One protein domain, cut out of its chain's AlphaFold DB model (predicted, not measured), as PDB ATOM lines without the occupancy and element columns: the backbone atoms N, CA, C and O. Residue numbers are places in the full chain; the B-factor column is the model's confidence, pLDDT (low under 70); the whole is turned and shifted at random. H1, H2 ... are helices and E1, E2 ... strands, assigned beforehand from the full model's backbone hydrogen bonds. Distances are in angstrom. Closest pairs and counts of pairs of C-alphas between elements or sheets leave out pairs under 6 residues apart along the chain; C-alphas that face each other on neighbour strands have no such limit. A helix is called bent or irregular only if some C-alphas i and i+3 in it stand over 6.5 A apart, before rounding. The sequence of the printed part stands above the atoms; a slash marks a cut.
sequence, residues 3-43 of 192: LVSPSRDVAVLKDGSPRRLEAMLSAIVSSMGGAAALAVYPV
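Overview. This is residues 3 to 43 of the 192 residues of the protein "DUF917 family protein" of Brevibacterium marinum (UniProt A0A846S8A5). A single helix, H1, lies lengthwise over one face of a thin layer of extended chain, and that layer is made of two short strands, E1 and E2, with the first printed residues, 3 and 4, running between them. E1 and E2 run roughly one way, H1 runs back over them, and residues 40 to 43 trail on past E2 on the side away from H1. The printed part has 41 residues, with two named strands and one named helix in the order E1, H1, E2; neither E1 nor E2 pairs with a named strand. The class is mixed, helices and strands, with under half of the residues, 20 of 41, in named elements. The whole is compact, with a radius of gyration of the C-alphas of 10.0 A, and its C-alphas span 27 by 21 by 12 A.

Arrangement. The printed part opens at Leu 3, and residues 3 and 4 are a run of strand too short to bear a name. After them comes E1, residues 10 to 12, which pairs with no named strand. A tight link of 5 residues, 13 to 17, leads to H1, residues 18 to 31. E1 and H1 are near each other: 5 pairs of their C-alphas are within 10 A, and the closest pair is at 8.0 A, only just too far to touch. In the backbone of H1, every pair of O of residue i and N of residue i+4 is within hydrogen-bond range. H1 is neither bent nor irregular. A second tight link of 5 residues, 32 to 36, leads from H1 to E2, residues 37 to 39, which also pairs with no named strand. H1 and E2 are apart, with no C-alpha of the one within 8 A of the other. E1 and E2 are apart too, with no C-alpha of the one within 8 A of the other. No two named elements form a hairpin.

Along the chain. E1 goes from Val 10 to Val 12 and measures 6.8 A from first to last C-alpha. Its C-alphas begin at (-14.799, -26.606, -17.757) and end at (-19.717, -27.877, -13.251), so that z rises along it. H1 goes from Pro 18 to Ser 31, 14 residues, and measures 20.0 A from first to last C-alpha. C-alpha 18 is at (-24.244, -40.502, -7.084) and C-alpha 31 at (-16.749, -35.703, -24.947), and here z falls from the first to the last. E2 goes from Ala 37 to Ala 39 and measures 7.0 A; C-alpha 37 is at (-9.148, -33.567, -14.017) and C-alpha 39 at (-12.770, -32.061, -8.186), with z rising again. The N-to-C direction is (-0.72, -0.19, 0.66) for E1, (0.52, 0.24, -0.82) for H1 and (-0.52, 0.21, 0.83) for E2.

Size, cuts and confidence. The outline is rounded, and the mean of the C-alphas is at (-17.005, -34.349, -14.795). The two C-alphas farthest apart are those of Gly 33 and Val 43, at 28.6 A. The first and last printed C-alphas, those of Leu 3 and Val 43, are 16.8 A apart. The printed part runs from residue 3 to residue 43 with no cut, within a full chain of 192 residues. Both links between named elements are tight, and no link is long. The mean pLDDT of the printed part is 91.6, and no printed residue is under 70. By element, the mean pLDDT is 94 in E1, 91 in H1 and 93 in E2.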
ATOM      1  N   LEU A   3     -15.079 -30.484 -13.401       93.88
ATOM      2  CA  LEU A   3     -14.137 -31.225 -14.224       93.88
ATOM      3  C   LEU A   3     -13.539 -30.312 -15.296       93.88
ATOM      4  O   LEU A   3     -14.218 -29.404 -15.783       93.88
ATOM      5  N   VAL A   4     -12.263 -30.532 -15.609       95.81
ATOM      6  CA  VAL A   4     -11.480 -29.697 -16.528       95.81
ATOM      7  C   VAL A   4     -10.744 -30.574 -17.540       95.81
ATOM      8  O   VAL A   4      -9.990 -31.466 -17.142       95.81
ATOM      9  N   SER A   5     -10.948 -30.319 -18.835       94.62
ATOM     10  CA  SER A   5     -10.253 -31.023 -19.923       94.62
ATOM     11  C   SER A   5      -8.799 -30.542 -20.082       94.62
ATOM     12  O   SER A   5      -8.463 -29.430 -19.659       94.62
ATOM     13  N   PRO A   6      -7.922 -31.306 -20.763       92.88
ATOM     14  CA  PRO A   6      -6.593 -30.831 -21.166       92.88
ATOM     15  C   PRO A   6      -6.633 -29.551 -22.019       92.88
ATOM     16  O   PRO A   6      -5.731 -28.716 -21.935       92.88
ATOM     17  N   SER A   7      -7.708 -29.372 -22.791       92.94
ATOM     18  CA  SER A   7      -7.978 -28.185 -23.613       92.94
ATOM     19  C   SER A   7      -8.554 -27.007 -22.817       92.94
ATOM     20  O   SER A   7      -8.778 -25.942 -23.390       92.94
ATOM     21  N   ARG A   8      -8.713 -27.158 -21.493       92.12
ATOM     22  CA  ARG A   8      -9.244 -26.167 -20.538       92.12
ATOM     23  C   ARG A   8     -10.752 -25.923 -20.622       92.12
ATOM     24  O   ARG A   8     -11.232 -24.920 -20.094       92.12
ATOM     25  N   ASP A   9     -11.502 -26.843 -21.213       92.94
ATOM     26  CA  ASP A   9     -12.962 -26.841 -21.113       92.94
ATOM     27  C   ASP A   9     -13.364 -27.162 -19.676       92.94
ATOM     28  O   ASP A   9     -12.797 -28.063 -19.058       92.94
ATOM     29  N   VAL A  10     -14.349 -26.443 -19.142       94.94
ATOM     30  CA  VAL A  10     -14.799 -26.606 -17.757       94.94
ATOM     31  C   VAL A  10     -16.272 -26.976 -17.739       94.94
ATOM     32  O   VAL A  10     -17.095 -26.277 -18.329       94.94
ATOM     33  N   ALA A  11     -16.622 -28.026 -16.996       93.94
ATOM     34  CA  ALA A  11     -18.007 -28.324 -16.651       93.94
ATOM     35  C   ALA A  11     -18.190 -28.366 -15.132       93.94
ATOM     36  O   ALA A  11     -17.324 -28.832 -14.389       93.94
ATOM     37  N   VAL A  12     -19.341 -27.878 -14.667       93.94
ATOM     38  CA  VAL A  12     -19.717 -27.877 -13.251       93.94
ATOM     39  C   VAL A  12     -21.086 -28.526 -13.108       93.94
ATOM     40  O   VAL A  12     -22.075 -28.021 -13.636       93.94
ATOM     41  N   LEU A  13     -21.149 -29.626 -12.360       91.12
ATOM     42  CA  LEU A  13     -22.398 -30.289 -11.989       91.12
ATOM     43  C   LEU A  13     -22.705 -29.940 -10.535       91.12
ATOM     44  O   LEU A  13     -21.882 -30.180  -9.647       91.12
ATOM     45  N   LYS A  14     -23.859 -29.313 -10.299       86.94
ATOM     46  CA  LYS A  14     -24.214 -28.779  -8.977       86.94
ATOM     47  C   LYS A  14     -24.794 -29.838  -8.048       86.94
ATOM     48  O   LYS A  14     -24.414 -29.857  -6.885       86.94
ATOM     49  N   ASP A  15     -25.682 -30.683  -8.560       86.25
ATOM     50  CA  ASP A  15     -26.451 -31.629  -7.753       86.25
ATOM     51  C   ASP A  15     -26.897 -32.839  -8.592       86.25
ATOM     52  O   ASP A  15     -26.958 -32.763  -9.824       86.25
ATOM     53  N   GLY A  16     -27.194 -33.949  -7.925       87.44
ATOM     54  CA  GLY A  16     -27.631 -35.208  -8.516       87.44
ATOM     55  C   GLY A  16     -27.357 -36.400  -7.598       87.44
ATOM     56  O   GLY A  16     -26.512 -36.344  -6.710       87.44
ATOM     57  N   SER A  17     -28.053 -37.515  -7.833       89.19
ATOM     58  CA  SER A  17     -27.719 -38.769  -7.150       89.19
ATOM     59  C   SER A  17     -26.338 -39.278  -7.595       89.19
ATOM     60  O   SER A  17     -25.974 -39.053  -8.753       89.19
ATOM     61  N   PRO A  18     -25.585 -40.009  -6.745       85.56
ATOM     62  CA  PRO A  18     -24.244 -40.502  -7.084       85.56
ATOM     63  C   PRO A  18     -24.179 -41.225  -8.435       85.56
ATOM     64  O   PRO A  18     -23.405 -40.831  -9.300       85.56
ATOM     65  N   ARG A  19     -25.093 -42.178  -8.675       85.75
ATOM     66  CA  ARG A  19     -25.190 -42.921  -9.947       85.75
ATOM     67  C   ARG A  19     -25.405 -42.014 -11.159       85.75
ATOM     68  O   ARG A  19     -24.853 -42.248 -12.229       85.75
ATOM     69  N   ARG A  20     -26.235 -40.975 -11.019       89.94
ATOM     70  CA  ARG A  20     -26.507 -40.043 -12.119       89.94
ATOM     71  C   ARG A  20     -25.318 -39.125 -12.365       89.94
ATOM     72  O   ARG A  20     -25.001 -38.860 -13.520       89.94
ATOM     73  N   LEU A  21     -24.678 -38.647 -11.300       91.62
ATOM     74  CA  LEU A  21     -23.482 -37.819 -11.400       91.62
ATOM     75  C   LEU A  21     -22.341 -38.583 -12.068       91.62
ATOM     76  O   LEU A  21     -21.723 -38.037 -12.972       91.62
ATOM     77  N   GLU A  22     -22.116 -39.839 -11.696       89.88
ATOM     78  CA  GLU A  22     -21.135 -40.718 -12.336       89.88
ATOM     79  C   GLU A  22     -21.421 -40.903 -13.833       89.88
ATOM     80  O   GLU A  22     -20.559 -40.619 -14.662       89.88
ATOM     81  N   ALA A  23     -22.657 -41.253 -14.207       91.75
ATOM     82  CA  ALA A  23     -23.033 -41.388 -15.615       91.75
ATOM     83  C   ALA A  23     -22.822 -40.084 -16.414       91.75
ATOM     84  O   ALA A  23     -22.346 -40.105 -17.551       91.75
ATOM     85  N   MET A  24     -23.148 -38.930 -15.817       93.44
ATOM     86  CA  MET A  24     -22.921 -37.621 -16.435       93.44
ATOM     87  C   MET A  24     -21.431 -37.299 -16.562       93.44
ATOM     88  O   MET A  24     -21.013 -36.820 -17.613       93.44
ATOM     89  N   LEU A  25     -20.630 -37.571 -15.528       92.38
ATOM     90  CA  LEU A  25     -19.179 -37.412 -15.584       92.38
ATOM     91  C   LEU A  25     -18.590 -38.222 -16.738       92.38
ATOM     92  O   LEU A  25     -17.881 -37.648 -17.559       92.38
ATOM     93  N   SER A  26     -18.919 -39.510 -16.838       91.12
ATOM     94  CA  SER A  26     -18.391 -40.398 -17.880       91.12
ATOM     95  C   SER A  26     -18.730 -39.905 -19.288       91.12
ATOM     96  O   SER A  26     -17.866 -39.879 -20.168       91.12
ATOM     97  N   ALA A  27     -19.959 -39.422 -19.502       94.00
ATOM     98  CA  ALA A  27     -20.374 -38.838 -20.778       94.00
ATOM     99  C   ALA A  27     -19.610 -37.541 -21.115       94.00
ATOM    100  O   ALA A  27     -19.206 -37.325 -22.263       94.00
ATOM    101  N   ILE A  28     -19.376 -36.680 -20.120       94.38
ATOM    102  CA  ILE A  28     -18.640 -35.427 -20.319       94.38
ATOM    103  C   ILE A  28     -17.153 -35.706 -20.573       94.38
ATOM    104  O   ILE A  28     -16.596 -35.154 -21.517       94.38
ATOM    105  N   VAL A  29     -16.525 -36.592 -19.794       94.62
ATOM    106  CA  VAL A  29     -15.118 -36.995 -19.968       94.62
ATOM    107  C   VAL A  29     -14.893 -37.584 -21.358       94.62
ATOM    108  O   VAL A  29     -13.938 -37.206 -22.036       94.62
ATOM    109  N   SER A  30     -15.810 -38.436 -21.826       93.88
ATOM    110  CA  SER A  30     -15.769 -38.983 -23.188       93.88
ATOM    111  C   SER A  30     -15.798 -37.873 -24.243       93.88
ATOM    112  O   SER A  30     -15.006 -37.883 -25.183       93.88
ATOM    113  N   SER A  31     -16.647 -36.861 -24.047       92.44
ATOM    114  CA  SER A  31     -16.749 -35.703 -24.947       92.44
ATOM    115  C   SER A  31     -15.528 -34.773 -24.882       92.44
ATOM    116  O   SER A  31     -15.254 -34.055 -25.837       92.44
ATOM    117  N   MET A  32     -14.773 -34.800 -23.780       93.81
ATOM    118  CA  MET A  32     -13.540 -34.031 -23.565       93.81
ATOM    119  C   MET A  32     -12.271 -34.727 -24.089       93.81
ATOM    120  O   MET A  32     -11.162 -34.261 -23.827       93.81
ATOM    121  N   GLY A  33     -12.410 -35.832 -24.829       90.50
ATOM    122  CA  GLY A  33     -11.276 -36.592 -25.366       90.50
ATOM    123  C   GLY A  33     -10.793 -37.724 -24.456       90.50
ATOM    124  O   GLY A  33      -9.658 -38.173 -24.596       90.50
ATOM    125  N   GLY A  34     -11.637 -38.184 -23.527       91.44
ATOM    126  CA  GLY A  34     -11.405 -39.386 -22.718       91.44
ATOM    127  C   GLY A  34     -10.647 -39.161 -21.410       91.44
ATOM    128  O   GLY A  34     -10.472 -40.106 -20.647       91.44
ATOM    129  N   ALA A  35     -10.227 -37.931 -21.109       91.56
ATOM    130  CA  ALA A  35      -9.574 -37.598 -19.848       91.56
ATOM    131  C   ALA A  35      -9.966 -36.197 -19.367       91.56
ATOM    132  O   ALA A  35     -10.009 -35.247 -20.146       91.56
ATOM    133  N   ALA A  36     -10.202 -36.062 -18.063       94.19
ATOM    134  CA  ALA A  36     -10.389 -34.775 -17.405       94.19
ATOM    135  C   ALA A  36      -9.876 -34.842 -15.962       94.19
ATOM    136  O   ALA A  36      -9.959 -35.883 -15.310       94.19
ATOM    137  N   ALA A  37      -9.378 -33.720 -15.448       94.75
ATOM    138  CA  ALA A  37      -9.148 -33.567 -14.017       94.75
ATOM    139  C   ALA A  37     -10.492 -33.359 -13.313       94.75
ATOM    140  O   ALA A  37     -11.333 -32.612 -13.813       94.75
ATOM    141  N   LEU A  38     -10.684 -33.981 -12.150       93.88
ATOM    142  CA  LEU A  38     -11.940 -33.952 -11.405       93.88
ATOM    143  C   LEU A  38     -11.727 -33.374  -9.999       93.88
ATOM    144  O   LEU A  38     -10.793 -33.751  -9.300       93.88
ATOM    145  N   ALA A  39     -12.633 -32.496  -9.571       91.81
ATOM    146  CA  ALA A  39     -12.770 -32.061  -8.186       91.81
ATOM    147  C   ALA A  39     -14.188 -32.382  -7.688       91.81
ATOM    148  O   ALA A  39     -15.196 -31.831  -8.151       91.81
ATOM    149  N   VAL A  40     -14.255 -33.314  -6.744       88.50
ATOM    150  CA  VAL A  40     -15.476 -33.872  -6.152       88.50
ATOM    151  C   VAL A  40     -15.403 -33.809  -4.636       88.50
ATOM    152  O   VAL A  40     -14.330 -33.600  -4.082       88.50
ATOM    153  N   TYR A  41     -16.561 -33.981  -3.994       85.00
ATOM    154  CA  TYR A  41     -16.685 -34.117  -2.542       85.00
ATOM    155  C   TYR A  41     -15.907 -33.042  -1.760       85.00
ATOM    156  O   TYR A  41     -15.032 -33.380  -0.961       85.00
ATOM    157  N   PRO A  42     -16.174 -31.738  -2.000       88.31
ATOM    158  CA  PRO A  42     -15.568 -30.697  -1.185       88.31
ATOM    159  C   PRO A  42     -15.957 -30.942   0.275       88.31
ATOM    160  O   PRO A  42     -17.138 -31.027   0.602       88.31
ATOM    161  N   VAL A  43     -14.951 -31.079   1.130       91.62
ATOM    162  CA  VAL A  43     -15.099 -31.461   2.534       91.62
ATOM    163  C   VAL A  43     -14.312 -30.483   3.396       91.62
ATOM    164  O   VAL A  43     -13.247 -30.001   2.990       91.62
TER     165      VAL A  43